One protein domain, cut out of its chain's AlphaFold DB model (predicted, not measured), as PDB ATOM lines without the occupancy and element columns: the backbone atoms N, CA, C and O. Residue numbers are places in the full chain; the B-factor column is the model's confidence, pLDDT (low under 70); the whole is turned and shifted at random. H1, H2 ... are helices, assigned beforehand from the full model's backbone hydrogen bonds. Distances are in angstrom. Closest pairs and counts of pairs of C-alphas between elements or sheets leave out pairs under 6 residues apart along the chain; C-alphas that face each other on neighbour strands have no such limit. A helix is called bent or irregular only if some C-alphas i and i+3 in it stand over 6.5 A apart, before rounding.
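What this domain is: This is residues 19 to 117 of the 201 residues of the protein "HD domain-containing protein" of Hypholoma sublateritium (strain FD-334 SS-4) (UniProt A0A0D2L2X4). A helical hairpin, H4 with H5, makes the middle of a loose, elongated model; H2 crosses H5, and H1 and H3 lie toward opposite ends of the long axis. The printed part has 99 residues, with five named helices, H1 to H5 in order, and no named strand: all helix. The radius of gyration of the C-alphas is 16.0 A; the spans are 51 by 28 by 24 A.

Where its parts are: H4, residues 74 to 88, runs 20.4 A from C-alpha 74 at (-40.492, -50.312, -32.206). H5 is residues 95 to 106, 16.6 A; H2 is 32 to 44, 18.0 A. H3, 54 to 64, 14.5 A, is only just irregular: C-alphas 58 and 61 are 6.9 A apart. H1, 19 to 24, 8.6 A, begins at (-25.722, -30.885, -43.439).

How they stand to each other: H4, with residues 75 to 79 alone, touches H5, with 102 to 106 alone, at a shallow tilt of 26 degrees, opposite ways, a hairpin; closest C-alphas Glu 79 and Lys 102, 5.7 A. H2 touches H5 at a steep 51 degrees, the same way; closest C-alphas Ala 41 and Ile 101, 5.0 A. H3 is close but not clearly touching H4; closest C-alphas Asp 57 and His 74, 6.3 A. H1 stands likewise to H2; Ala 19 and Val 35, 6.6 A. Every O i to N i+4 pair is within hydrogen-bond range in H1, H2, H4 and H5; in H3, 4 of 7.

The domain as a whole: The printed part has no cut; its four links are short. Residues 63 to 69 and 87 to 92 stand free. No printed residue is under pLDDT 70.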
ATOM      1  N   ALA A  19     -26.884 -31.683 -43.074       71.25
ATOM      2  CA  ALA A  19     -25.722 -30.885 -43.439       71.25
ATOM      3  C   ALA A  19     -25.759 -30.380 -44.892       71.25
ATOM      4  O   ALA A  19     -25.447 -29.213 -45.132       71.25
ATOM      5  N   HIS A  20     -26.177 -31.189 -45.874       80.94
ATOM      6  CA  HIS A  20     -26.191 -30.733 -47.267       80.94
ATOM      7  C   HIS A  20     -27.270 -29.665 -47.530       80.94
ATOM      8  O   HIS A  20     -26.938 -28.660 -48.166       80.94
ATOM      9  N   PRO A  21     -28.515 -29.757 -47.016       76.12
ATOM     10  CA  PRO A  21     -29.463 -28.648 -47.067       76.12
ATOM     11  C   PRO A  21     -28.937 -27.377 -46.390       76.12
ATOM     12  O   PRO A  21     -29.145 -26.287 -46.922       76.12
ATOM     13  N   ARG A  22     -28.221 -27.491 -45.258       81.00
ATOM     14  CA  ARG A  22     -27.627 -26.334 -44.559       81.00
ATOM     15  C   ARG A  22     -26.621 -25.602 -45.444       81.00
ATOM     16  O   ARG A  22     -26.686 -24.380 -45.558       81.00
ATOM     17  N   ASP A  23     -25.731 -26.347 -46.089       83.75
ATOM     18  CA  ASP A  23     -24.624 -25.775 -46.859       83.75
ATOM     19  C   ASP A  23     -25.068 -25.317 -48.260       83.75
ATOM     20  O   ASP A  23     -24.557 -24.333 -48.798       83.75
ATOM     21  N   SER A  24     -26.037 -26.013 -48.863       87.19
ATOM     22  CA  SER A  24     -26.516 -25.725 -50.221       87.19
ATOM     23  C   SER A  24     -27.662 -24.711 -50.289       87.19
ATOM     24  O   SER A  24     -27.879 -24.140 -51.361       87.19
ATOM     25  N   GLN A  25     -28.378 -24.481 -49.182       91.31
ATOM     26  CA  GLN A  25     -29.517 -23.562 -49.085       91.31
ATOM     27  C   GLN A  25     -29.495 -22.751 -47.768       91.31
ATOM     28  O   GLN A  25     -30.330 -22.968 -46.878       91.31
ATOM     29  N   PRO A  26     -28.565 -21.782 -47.616       91.94
ATOM     30  CA  PRO A  26     -28.421 -20.992 -46.387       91.94
ATOM     31  C   PRO A  26     -29.691 -20.227 -45.976       91.94
ATOM     32  O   PRO A  26     -29.886 -19.912 -44.800       91.94
ATOM     33  N   GLU A  27     -30.590 -19.942 -46.923       92.38
ATOM     34  CA  GLU A  27     -31.885 -19.302 -46.679       92.38
ATOM     35  C   GLU A  27     -32.813 -20.110 -45.759       92.38
ATOM     36  O   GLU A  27     -33.715 -19.532 -45.147       92.38
ATOM     37  N   LEU A  28     -32.573 -21.420 -45.609       92.31
ATOM     38  CA  LEU A  28     -33.312 -22.301 -44.699       92.31
ATOM     39  C   LEU A  28     -33.002 -22.034 -43.221       92.31
ATOM     40  O   LEU A  28     -33.766 -22.471 -42.357       92.31
ATOM     41  N   LYS A  29     -31.906 -21.317 -42.926       93.19
ATOM     42  CA  LYS A  29     -31.462 -20.977 -41.563       93.19
ATOM     43  C   LYS A  29     -31.380 -22.210 -40.656       93.19
ATOM     44  O   LYS A  29     -31.914 -22.210 -39.544       93.19
ATOM     45  N   LEU A  30     -30.763 -23.277 -41.163       93.19
ATOM     46  CA  LEU A  30     -30.449 -24.453 -40.359       93.19
ATOM     47  C   LEU A  30     -29.348 -24.110 -39.358       93.19
ATOM     48  O   LEU A  30     -28.319 -23.539 -39.713       93.19
ATOM     49  N   THR A  31     -29.615 -24.433 -38.103       94.50
ATOM     50  CA  THR A  31     -28.709 -24.252 -36.972       94.50
ATOM     51  C   THR A  31     -27.987 -25.560 -36.673       94.50
ATOM     52  O   THR A  31     -28.464 -26.627 -37.057       94.50
ATOM     53  N   ASP A  32     -26.876 -25.498 -35.942       93.25
ATOM     54  CA  ASP A  32     -26.181 -26.713 -35.495       93.25
ATOM     55  C   ASP A  32     -27.085 -27.584 -34.610       93.25
ATOM     56  O   ASP A  32     -27.119 -28.794 -34.783       93.25
ATOM     57  N   ARG A  33     -27.951 -26.962 -33.795       95.62
ATOM     58  CA  ARG A  33     -29.007 -27.657 -33.040       95.62
ATOM     59  C   ARG A  33     -29.906 -28.510 -33.941       95.62
ATOM     60  O   ARG A  33     -30.252 -29.627 -33.568       95.62
ATOM     61  N   ASP A  34     -30.326 -27.979 -35.094       95.88
ATOM     62  CA  ASP A  34     -31.187 -28.728 -36.020       95.88
ATOM     63  C   ASP A  34     -30.456 -29.964 -36.556       95.88
ATOM     64  O   ASP A  34     -31.045 -31.040 -36.629       95.88
ATOM     65  N   VAL A  35     -29.174 -29.805 -36.908       94.56
ATOM     66  CA  VAL A  35     -28.325 -30.894 -37.405       94.56
ATOM     67  C   VAL A  35     -28.138 -31.954 -36.321       94.56
ATOM     68  O   VAL A  35     -28.469 -33.113 -36.562       94.56
ATOM     69  N   ASP A  36     -27.744 -31.551 -35.112       95.12
ATOM     70  CA  ASP A  36     -27.539 -32.448 -33.970       95.12
ATOM     71  C   ASP A  36     -28.813 -33.241 -33.634       95.12
ATOM     72  O   ASP A  36     -28.764 -34.446 -33.392       95.12
ATOM     73  N   CYS A  37     -29.984 -32.594 -33.648       97.31
ATOM     74  CA  CYS A  37     -31.254 -33.273 -33.375       97.31
ATOM     75  C   CYS A  37     -31.594 -34.320 -34.444       97.31
ATOM     76  O   CYS A  37     -32.094 -35.397 -34.114       97.31
ATOM     77  N   VAL A  38     -31.329 -34.029 -35.720       96.94
ATOM     78  CA  VAL A  38     -31.557 -34.982 -36.816       96.94
ATOM     79  C   VAL A  38     -30.556 -36.134 -36.757       96.94
ATOM     80  O   VAL A  38     -30.959 -37.284 -36.925       96.94
ATOM     81  N   GLU A  39     -29.288 -35.857 -36.454       95.69
ATOM     82  CA  GLU A  39     -28.240 -36.866 -36.246       95.69
ATOM     83  C   GLU A  39     -28.574 -37.810 -35.100       95.69
ATOM     84  O   GLU A  39     -28.560 -39.032 -35.271       95.69
ATOM     85  N   LEU A  40     -28.963 -37.259 -33.952       96.44
ATOM     86  CA  LEU A  40     -29.383 -38.048 -32.799       96.44
ATOM     87  C   LEU A  40     -30.638 -38.868 -33.103       96.44
ATOM     88  O   LEU A  40     -30.713 -40.025 -32.692       96.44
ATOM     89  N   ALA A  41     -31.603 -38.315 -33.842       97.56
ATOM     90  CA  ALA A  41     -32.786 -39.059 -34.263       97.56
ATOM     91  C   ALA A  41     -32.426 -40.214 -35.205       97.56
ATOM     92  O   ALA A  41     -32.885 -41.331 -34.983       97.56
ATOM     93  N   GLY A  42     -31.566 -39.978 -36.200       96.12
ATOM     94  CA  GLY A  42     -31.070 -41.016 -37.104       96.12
ATOM     95  C   GLY A  42     -30.320 -42.122 -36.361       96.12
ATOM     96  O   GLY A  42     -30.576 -43.300 -36.591       96.12
ATOM     97  N   LEU A  43     -29.463 -41.766 -35.402       96.12
ATOM     98  CA  LEU A  43     -28.741 -42.732 -34.571       96.12
ATOM     99  C   LEU A  43     -29.679 -43.556 -33.674       96.12
ATOM    100  O   LEU A  43     -29.432 -44.737 -33.439       96.12
ATOM    101  N   CYS A  44     -30.742 -42.934 -33.157       96.88
ATOM    102  CA  CYS A  44     -31.594 -43.527 -32.129       96.88
ATOM    103  C   CYS A  44     -32.893 -44.161 -32.653       96.88
ATOM    104  O   CYS A  44     -33.630 -44.736 -31.851       96.88
ATOM    105  N   HIS A  45     -33.203 -44.068 -33.954       96.19
ATOM    106  CA  HIS A  45     -34.516 -44.466 -34.485       96.19
ATOM    107  C   HIS A  45     -34.865 -45.944 -34.252       96.19
ATOM    108  O   HIS A  45     -36.034 -46.267 -34.043       96.19
ATOM    109  N   ASP A  46     -33.850 -46.805 -34.171       96.31
ATOM    110  CA  ASP A  46     -33.983 -48.258 -34.049       96.31
ATOM    111  C   ASP A  46     -33.650 -48.822 -32.654       96.31
ATOM    112  O   ASP A  46     -33.624 -50.041 -32.463       96.31
ATOM    113  N   LEU A  47     -33.448 -47.967 -31.640       96.88
ATOM    114  CA  LEU A  47     -33.146 -48.403 -30.263       96.88
ATOM    115  C   LEU A  47     -34.225 -49.311 -29.646       96.88
ATOM    116  O   LEU A  47     -33.936 -50.084 -28.733       96.88
ATOM    117  N   GLY A  48     -35.468 -49.201 -30.112       96.06
ATOM    118  CA  GLY A  48     -36.616 -49.961 -29.630       96.06
ATOM    119  C   GLY A  48     -36.822 -51.319 -30.289       96.06
ATOM    120  O   GLY A  48     -37.798 -52.002 -29.958       96.06
ATOM    121  N   HIS A  49     -35.954 -51.735 -31.217       95.19
ATOM    122  CA  HIS A  49     -36.047 -53.073 -31.787       95.19
ATOM    123  C   HIS A  49     -35.768 -54.149 -30.736       95.19
ATOM    124  O   HIS A  49     -34.738 -54.168 -30.065       95.19
ATOM    125  N   GLY A  50     -36.708 -55.086 -30.619       93.12
ATOM    126  CA  GLY A  50     -36.534 -56.275 -29.798       93.12
ATOM    127  C   GLY A  50     -35.813 -57.410 -30.539       93.12
ATOM    128  O   GLY A  50     -35.373 -57.254 -31.682       93.12
ATOM    129  N   PRO A  51     -35.709 -58.589 -29.903       94.75
ATOM    130  CA  PRO A  51     -35.119 -59.779 -30.508       94.75
ATOM    131  C   PRO A  51     -35.680 -60.092 -31.904       94.75
ATOM    132  O   PRO A  51     -36.890 -60.219 -32.081       94.75
ATOM    133  N   TRP A  52     -34.786 -60.267 -32.882       92.38
ATOM    134  CA  TRP A  52     -35.124 -60.499 -34.297       92.38
ATOM    135  C   TRP A  52     -35.925 -59.358 -34.964       92.38
ATOM    136  O   TRP A  52     -36.702 -59.604 -35.891       92.38
ATOM    137  N   SER A  53     -35.720 -58.114 -34.518       92.00
ATOM    138  CA  SER A  53     -36.244 -56.882 -35.130       92.00
ATOM    139  C   SER A  53     -37.756 -56.958 -35.379       92.00
ATOM    140  O   SER A  53     -38.517 -57.043 -34.418       92.00
ATOM    141  N   HIS A  54     -38.203 -57.002 -36.642       91.44
ATOM    142  CA  HIS A  54     -39.626 -57.023 -36.993       91.44
ATOM    143  C   HIS A  54     -40.393 -58.293 -36.589       91.44
ATOM    144  O   HIS A  54     -41.624 -58.344 -36.655       91.44
ATOM    145  N   VAL A  55     -39.695 -59.351 -36.171       90.69
ATOM    146  CA  VAL A  55     -40.351 -60.513 -35.559       90.69
ATOM    147  C   VAL A  55     -40.922 -60.138 -34.190       90.69
ATOM    148  O   VAL A  55     -42.008 -60.601 -33.837       90.69
ATOM    149  N   TRP A  56     -40.230 -59.281 -33.436       92.38
ATOM    150  CA  TRP A  56     -40.641 -58.878 -32.097       92.38
ATOM    151  C   TRP A  56     -41.951 -58.093 -32.111       92.38
ATOM    152  O   TRP A  56     -42.953 -58.551 -31.569       92.38
ATOM    153  N   ASP A  57     -41.972 -56.933 -32.759       90.12
ATOM    154  CA  ASP A  57     -43.126 -56.032 -32.802       90.12
ATOM    155  C   ASP A  57     -44.187 -56.476 -33.823       90.12
ATOM    156  O   ASP A  57     -45.376 -56.260 -33.606       90.12
ATOM    157  N   GLY A  58     -43.787 -57.144 -34.908       88.25
ATOM    158  CA  GLY A  58     -44.699 -57.579 -35.966       88.25
ATOM    159  C   GLY A  58     -45.345 -58.952 -35.757       88.25
ATOM    160  O   GLY A  58     -46.384 -59.220 -36.361       88.25
ATOM    161  N   SER A  59     -44.752 -59.836 -34.942       89.38
ATOM    162  CA  SER A  59     -45.264 -61.207 -34.737       89.38
ATOM    163  C   SER A  59     -45.469 -61.552 -33.265       89.38
ATOM    164  O   SER A  59     -46.556 -61.975 -32.885       89.38
ATOM    165  N   PHE A  60     -44.454 -61.357 -32.421       91.62
ATOM    166  CA  PHE A  60     -44.501 -61.786 -31.023       91.62
ATOM    167  C   PHE A  60     -45.396 -60.892 -30.153       91.62
ATOM    168  O   PHE A  60     -46.335 -61.385 -29.529       91.62
ATOM    169  N   ILE A  61     -45.143 -59.583 -30.124       93.31
ATOM    170  CA  ILE A  61     -45.877 -58.633 -29.281       93.31
ATOM    171  C   ILE A  61     -47.386 -58.599 -29.585       93.31
ATOM    172  O   ILE A  61     -48.162 -58.608 -28.627       93.31
ATOM    173  N   PRO A  62     -47.849 -58.646 -30.851       92.25
ATOM    174  CA  PRO A  62     -49.278 -58.723 -31.151       92.25
ATOM    175  C   PRO A  62     -49.962 -59.950 -30.535       92.25
ATOM    176  O   PRO A  62     -51.108 -59.857 -30.099       92.25
ATOM    177  N   ILE A  63     -49.258 -61.087 -30.457       92.25
ATOM    178  CA  ILE A  63     -49.755 -62.307 -29.805       92.25
ATOM    179  C   ILE A  63     -49.711 -62.147 -28.281       92.25
ATOM    180  O   ILE A  63     -50.694 -62.437 -27.604       92.25
ATOM    181  N   ALA A  64     -48.597 -61.655 -27.734       92.38
ATOM    182  CA  ALA A  64     -48.406 -61.500 -26.293       92.38
ATOM    183  C   ALA A  64     -49.369 -60.479 -25.656       92.38
ATOM    184  O   ALA A  64     -49.763 -60.640 -24.503       92.38
ATOM    185  N   LEU A  65     -49.760 -59.440 -26.400       93.50
ATOM    186  CA  LEU A  65     -50.693 -58.399 -25.953       93.50
ATOM    187  C   LEU A  65     -52.145 -58.647 -26.387       93.50
ATOM    188  O   LEU A  65     -53.010 -57.800 -26.129       93.50
ATOM    189  N   ALA A  66     -52.441 -59.788 -27.013       92.44
ATOM    190  CA  ALA A  66     -53.788 -60.116 -27.463       92.44
ATOM    191  C   ALA A  66     -54.800 -60.036 -26.303       92.44
ATOM    192  O   ALA A  66     -54.585 -60.571 -25.217       92.44
ATOM    193  N   GLY A  67     -55.913 -59.330 -26.524       91.75
ATOM    194  CA  GLY A  67     -56.974 -59.150 -25.522       91.75
ATOM    195  C   GLY A  67     -56.725 -58.055 -24.476       91.75
ATOM    196  O   GLY A  67     -57.625 -57.757 -23.698       91.75
ATOM    197  N   THR A  68     -55.556 -57.403 -24.472       93.12
ATOM    198  CA  THR A  68     -55.256 -56.311 -23.522       93.12
ATOM    199  C   THR A  68     -55.707 -54.929 -24.002       93.12
ATOM    200  O   THR A  68     -55.735 -53.986 -23.213       93.12
ATOM    201  N   GLY A  69     -56.011 -54.786 -25.297       90.94
ATOM    202  CA  GLY A  69     -56.287 -53.496 -25.941       90.94
ATOM    203  C   GLY A  69     -55.052 -52.606 -26.137       90.94
ATOM    204  O   GLY A  69     -55.191 -51.482 -26.613       90.94
ATOM    205  N   LYS A  70     -53.853 -53.084 -25.782       90.56
ATOM    206  CA  LYS A  70     -52.591 -52.360 -25.963       90.56
ATOM    207  C   LYS A  70     -51.950 -52.701 -27.306       90.56
ATOM    208  O   LYS A  70     -52.040 -53.835 -27.773       90.56
ATOM    209  N   SER A  71     -51.260 -51.726 -27.884       90.62
ATOM    210  CA  SER A  71     -50.396 -51.889 -29.053       90.62
ATOM    211  C   SER A  71     -48.976 -51.457 -28.717       90.62
ATOM    212  O   SER A  71     -48.760 -50.718 -27.759       90.62
ATOM    213  N   TRP A  72     -48.027 -51.905 -29.526       92.25
ATOM    214  CA  TRP A  72     -46.619 -51.565 -29.403       92.25
ATOM    215  C   TRP A  72     -46.025 -51.432 -30.793       92.25
ATOM    216  O   TRP A  72     -46.326 -52.253 -31.666       92.25
ATOM    217  N   LYS A  73     -45.163 -50.443 -30.975       92.25
ATOM    218  CA  LYS A  73     -44.294 -50.326 -32.137       92.25
ATOM    219  C   LYS A  73     -42.852 -50.164 -31.681       92.25
ATOM    220  O   LYS A  73     -42.598 -49.719 -30.561       92.25
ATOM    221  N   HIS A  74     -41.900 -50.520 -32.537       94.12
ATOM    222  CA  HIS A  74     -40.492 -50.312 -32.206       94.12
ATOM    223  C   HIS A  74     -40.167 -48.825 -31.995       94.12
ATOM    224  O   HIS A  74     -39.348 -48.527 -31.132       94.12
ATOM    225  N   GLU A  75     -40.871 -47.893 -32.649       93.38
ATOM    226  CA  GLU A  75     -40.694 -46.457 -32.399       93.38
ATOM    227  C   GLU A  75     -41.042 -46.063 -30.950       93.38
ATOM    228  O   GLU A  75     -40.298 -45.292 -30.344       93.38
ATOM    229  N   ASP A  76     -42.094 -46.646 -30.351       93.62
ATOM    230  CA  ASP A  76     -42.439 -46.418 -28.934       93.62
ATOM    231  C   ASP A  76     -41.272 -46.847 -28.026       93.62
ATOM    232  O   ASP A  76     -40.887 -46.150 -27.084       93.62
ATOM    233  N   GLY A  77     -40.662 -47.991 -28.353       96.38
ATOM    234  CA  GLY A  77     -39.477 -48.500 -27.673       96.38
ATOM    235  C   GLY A  77     -38.252 -47.613 -27.845       96.38
ATOM    236  O   GLY A  77     -37.515 -47.420 -26.881       96.38
ATOM    237  N   SER A  78     -38.045 -47.047 -29.035       97.75
ATOM    238  CA  SER A  78     -36.914 -46.162 -29.318       97.75
ATOM    239  C   SER A  78     -37.000 -44.886 -28.489       97.75
ATOM    240  O   SER A  78     -36.004 -44.460 -27.908       97.75
ATOM    241  N   GLU A  79     -38.198 -44.315 -28.341       97.31
ATOM    242  CA  GLU A  79     -38.416 -43.148 -27.484       97.31
ATOM    243  C   GLU A  79     -38.157 -43.453 -26.000       97.31
ATOM    244  O   GLU A  79     -37.493 -42.666 -25.317       97.31
ATOM    245  N   MET A  80     -38.644 -44.598 -25.507       97.25
ATOM    246  CA  MET A  80     -38.420 -45.046 -24.127       97.25
ATOM    247  C   MET A  80     -36.942 -45.339 -23.849       97.25
ATOM    248  O   MET A  80     -36.422 -44.989 -22.789       97.25
ATOM    249  N   MET A  81     -36.252 -45.974 -24.797       98.00
ATOM    250  CA  MET A  81     -34.834 -46.296 -24.667       98.00
ATOM    251  C   MET A  81     -33.967 -45.038 -24.731       98.00
ATOM    252  O   MET A  81     -32.991 -44.940 -23.993       98.00
ATOM    253  N   LEU A  82     -34.345 -44.044 -25.540       97.69
ATOM    254  CA  LEU A  82     -33.689 -42.737 -25.547       97.69
ATOM    255  C   LEU A  82     -33.805 -42.040 -24.181       97.69
ATOM    256  O   LEU A  82     -32.810 -41.515 -23.685       97.69
ATOM    257  N   ASP A  83     -34.984 -42.055 -23.548       97.62
ATOM    258  CA  ASP A  83     -35.154 -41.531 -22.180       97.62
ATOM    259  C   ASP A  83     -34.244 -42.230 -21.174       97.62
ATOM    260  O   ASP A  83     -33.581 -41.581 -20.356       97.62
ATOM    261  N   TYR A  84     -34.199 -43.560 -21.244       97.94
ATOM    262  CA  TYR A  84     -33.343 -44.359 -20.384       97.94
ATOM    263  C   TYR A  84     -31.864 -44.015 -20.599       97.94
ATOM    264  O   TYR A  84     -31.169 -43.697 -19.643       97.94
ATOM    265  N   LEU A  85     -31.393 -43.982 -21.848       97.25
ATOM    266  CA  LEU A  85     -29.998 -43.696 -22.187       97.25
ATOM    267  C   LEU A  85     -29.572 -42.314 -21.675       97.25
ATOM    268  O   LEU A  85     -28.530 -42.197 -21.028       97.25
ATOM    269  N   VAL A  86     -30.390 -41.284 -21.910       96.38
ATOM    270  CA  VAL A  86     -30.111 -39.912 -21.459       96.38
ATOM    271  C   VAL A  86     -30.026 -39.834 -19.935       96.38
ATOM    272  O   VAL A  86     -29.088 -39.231 -19.407       96.38
ATOM    273  N   SER A  87     -30.976 -40.454 -19.230       96.00
ATOM    274  CA  SER A  87     -31.039 -40.406 -17.765       96.00
ATOM    275  C   SER A  87     -29.943 -41.235 -17.089       96.00
ATOM    276  O   SER A  87     -29.254 -40.718 -16.211       96.00
ATOM    277  N   ASP A  88     -29.733 -42.476 -17.526       98.00
ATOM    278  CA  ASP A  88     -28.771 -43.421 -16.943       98.00
ATOM    279  C   ASP A  88     -27.316 -42.966 -17.144       98.00
ATOM    280  O   ASP A  88     -26.464 -43.156 -16.278       98.00
ATOM    281  N   ASN A  89     -27.035 -42.280 -18.259       97.00
ATOM    282  CA  ASN A  89     -25.691 -41.793 -18.591       97.00
ATOM    283  C   ASN A  89     -25.485 -40.300 -18.284       97.00
ATOM    284  O   ASN A  89     -24.418 -39.757 -18.573       97.00
ATOM    285  N   ASN A  90     -26.483 -39.622 -17.702       95.38
ATOM    286  CA  ASN A  90     -26.442 -38.191 -17.378       95.38
ATOM    287  C   ASN A  90     -26.046 -37.307 -18.584       95.38
ATOM    288  O   ASN A  90     -25.242 -36.373 -18.467       95.38
ATOM    289  N   ILE A  91     -26.593 -37.622 -19.763       95.19
ATOM    290  CA  ILE A  91     -26.347 -36.858 -20.990       95.19
ATOM    291  C   ILE A  91     -27.139 -35.556 -20.920       95.19
ATOM    292  O   ILE A  91     -28.338 -35.539 -20.644       95.19
ATOM    293  N   LYS A  92     -26.469 -34.434 -21.182       94.31
ATOM    294  CA  LYS A  92     -27.093 -33.110 -21.140       94.31
ATOM    295  C   LYS A  92     -27.749 -32.796 -22.480       94.31
ATOM    296  O   LYS A  92     -27.084 -32.300 -23.382       94.31
ATOM    297  N   ILE A  93     -29.047 -33.057 -22.579       94.81
ATOM    298  CA  ILE A  93     -29.892 -32.668 -23.716       94.81
ATOM    299  C   ILE A  93     -31.046 -31.828 -23.171       94.81
ATOM    300  O   ILE A  93     -31.624 -32.165 -22.134       94.81
ATOM    301  N   ALA A  94     -31.374 -30.716 -23.831       96.19
ATOM    302  CA  ALA A  94     -32.532 -29.924 -23.442       96.19
ATOM    303  C   ALA A  94     -33.818 -30.739 -23.654       96.19
ATOM    304  O   ALA A  94     -33.959 -31.465 -24.635       96.19
ATOM    305  N   LEU A  95     -34.790 -30.606 -22.749       95.00
ATOM    306  CA  LEU A  95     -36.038 -31.373 -22.841       95.00
ATOM    307  C   LEU A  95     -36.803 -31.094 -24.148       95.00
ATOM    308  O   LEU A  95     -37.487 -31.975 -24.666       95.00
ATOM    309  N   GLU A  96     -36.701 -29.874 -24.677       96.25
ATOM    310  CA  GLU A  96     -37.290 -29.512 -25.968       96.25
ATOM    311  C   GLU A  96     -36.627 -30.254 -27.137       96.25
ATOM    312  O   GLU A  96     -37.334 -30.804 -27.978       96.25
ATOM    313  N   ASP A  97     -35.299 -30.375 -27.127       97.25
ATOM    314  CA  ASP A  97     -34.527 -31.098 -28.143       97.25
ATOM    315  C   ASP A  97     -34.815 -32.589 -28.070       97.25
ATOM    316  O   ASP A  97     -35.078 -33.230 -29.080       97.25
ATOM    317  N   GLN A  98     -34.886 -33.139 -26.858       97.19
ATOM    318  CA  GLN A  98     -35.247 -34.537 -26.666       97.19
ATOM    319  C   GLN A  98     -36.659 -34.837 -27.196       97.19
ATOM    320  O   GLN A  98     -36.886 -35.877 -27.813       97.19
ATOM    321  N   ARG A  99     -37.622 -33.924 -26.999       97.50
ATOM    322  CA  ARG A  99     -38.969 -34.043 -27.585       97.50
ATOM    323  C   ARG A  99     -38.937 -33.946 -29.106       97.50
ATOM    324  O   ARG A  99     -39.674 -34.683 -29.759       97.50
ATOM    325  N   PHE A 100     -38.101 -33.071 -29.655       98.19
ATOM    326  CA  PHE A 100     -37.941 -32.928 -31.095       98.19
ATOM    327  C   PHE A 100     -37.315 -34.180 -31.726       98.19
ATOM    328  O   PHE A 100     -37.886 -34.723 -32.669       98.19
ATOM    329  N   ILE A 101     -36.241 -34.721 -31.144       98.25
ATOM    330  CA  ILE A 101     -35.600 -35.982 -31.555       98.25
ATOM    331  C   ILE A 101     -36.629 -37.121 -31.604       98.25
ATOM    332  O   ILE A 101     -36.743 -37.819 -32.608       98.25
ATOM    333  N   LYS A 102     -37.451 -37.275 -30.560       98.25
ATOM    334  CA  LYS A 102     -38.526 -38.284 -30.535       98.25
ATOM    335  C   LYS A 102     -39.591 -38.063 -31.613       98.25
ATOM    336  O   LYS A 102     -40.086 -39.018 -32.207       98.25
ATOM    337  N   ALA A 103     -39.944 -36.808 -31.889       98.00
ATOM    338  CA  ALA A 103     -40.870 -36.482 -32.970       98.00
ATOM    339  C   ALA A 103     -40.285 -36.839 -34.351       98.00
ATOM    340  O   ALA A 103     -41.024 -37.302 -35.217       98.00
ATOM    341  N   LEU A 104     -38.973 -36.666 -34.552       98.00
ATOM    342  CA  LEU A 104     -38.273 -37.078 -35.773       98.00
ATOM    343  C   LEU A 104     -38.236 -38.605 -35.925       98.00
ATOM    344  O   LEU A 104     -38.518 -39.093 -37.014       98.00
ATOM    345  N   ILE A 105     -37.967 -39.348 -34.842       97.38
ATOM    346  CA  ILE A 105     -37.986 -40.826 -34.826       97.38
ATOM    347  C   ILE A 105     -39.369 -41.361 -35.224       97.38
ATOM    348  O   ILE A 105     -39.486 -42.225 -36.089       97.38
ATOM    349  N   SER A 106     -40.433 -40.823 -34.627       95.69
ATOM    350  CA  SER A 106     -41.806 -41.244 -34.940       95.69
ATOM    351  C   SER A 106     -42.322 -40.693 -36.278       95.69
ATOM    352  O   SER A 106     -43.291 -41.221 -36.832       95.69
ATOM    353  N   GLY A 107     -41.686 -39.655 -36.832       95.88
ATOM    354  CA  GLY A 107     -42.129 -38.946 -38.038       95.88
ATOM    355  C   GLY A 107     -43.382 -38.084 -37.819       95.88
ATOM    356  O   GLY A 107     -44.090 -37.741 -38.768       95.88
ATOM    357  N   GLU A 108     -43.700 -37.744 -36.569       95.19
ATOM    358  CA  GLU A 108     -44.937 -37.069 -36.178       95.19
ATOM    359  C   GLU A 108     -44.753 -35.551 -36.073       95.19
ATOM    360  O   GLU A 108     -44.632 -34.974 -34.991       95.19
ATOM    361  N   ARG A 109     -44.815 -34.867 -37.221       93.94
ATOM    362  CA  ARG A 109     -44.649 -33.403 -37.313       93.94
ATOM    363  C   ARG A 109     -45.542 -32.599 -36.359       93.94
ATOM    364  O   ARG A 109     -45.139 -31.543 -35.878       93.94
ATOM    365  N   ALA A 110     -46.743 -33.090 -36.057       95.06
ATOM    366  CA  ALA A 110     -47.674 -32.424 -35.145       95.06
ATOM    367  C   ALA A 110     -47.125 -32.258 -33.712       95.06
ATOM    368  O   ALA A 110     -47.585 -31.374 -32.992       95.06
ATOM    369  N   ARG A 111     -46.136 -33.066 -33.303       94.81
ATOM    370  CA  ARG A 111     -45.492 -32.985 -31.982       94.81
ATOM    371  C   ARG A 111     -44.459 -31.866 -31.870       94.81
ATOM    372  O   ARG A 111     -44.133 -31.478 -30.752       94.81
ATOM    373  N   ALA A 112     -43.979 -31.328 -32.992       95.19
ATOM    374  CA  ALA A 112     -43.058 -30.195 -33.018       95.19
ATOM    375  C   ALA A 112     -43.478 -29.171 -34.096       95.19
ATOM    376  O   ALA A 112     -42.797 -28.995 -35.107       95.19
ATOM    377  N   PRO A 113     -44.617 -28.475 -33.908       92.62
ATOM    378  CA  PRO A 113     -45.193 -27.590 -34.928       92.62
ATOM    379  C   PRO A 113     -44.340 -26.348 -35.230       92.62
ATOM    380  O   PRO A 113     -44.532 -25.714 -36.266       92.62
ATOM    381  N   HIS A 114     -43.425 -25.993 -34.326       93.00
ATOM    382  CA  HIS A 114     -42.515 -24.857 -34.471       93.00
ATOM    383  C   HIS A 114     -41.238 -25.202 -35.248       93.00
ATOM    384  O   HIS A 114     -40.505 -24.294 -35.634       93.00
ATOM    385  N   GLU A 115     -40.985 -26.490 -35.488       95.88
ATOM    386  CA  GLU A 115     -39.790 -26.966 -36.179       95.88
ATOM    387  C   GLU A 115     -39.975 -26.964 -37.701       95.88
ATOM    388  O   GLU A 115     -41.091 -26.950 -38.242       95.88
ATOM    389  N   LYS A 116     -38.852 -26.972 -38.423       94.88
ATOM    390  CA  LYS A 116     -38.843 -26.952 -39.889       94.88
ATOM    391  C   LYS A 116     -39.399 -28.280 -40.411       94.88
ATOM    392  O   LYS A 116     -38.927 -29.356 -40.063       94.88
ATOM    393  N   GLY A 117     -40.421 -28.205 -41.258       94.88
ATOM    394  CA  GLY A 117     -41.211 -29.371 -41.666       94.88
ATOM    395  C   GLY A 117     -40.423 -30.375 -42.500       94.88
ATOM    396  O   GLY A 117     -40.594 -31.574 -42.303       94.88
TER     397      GLY A 117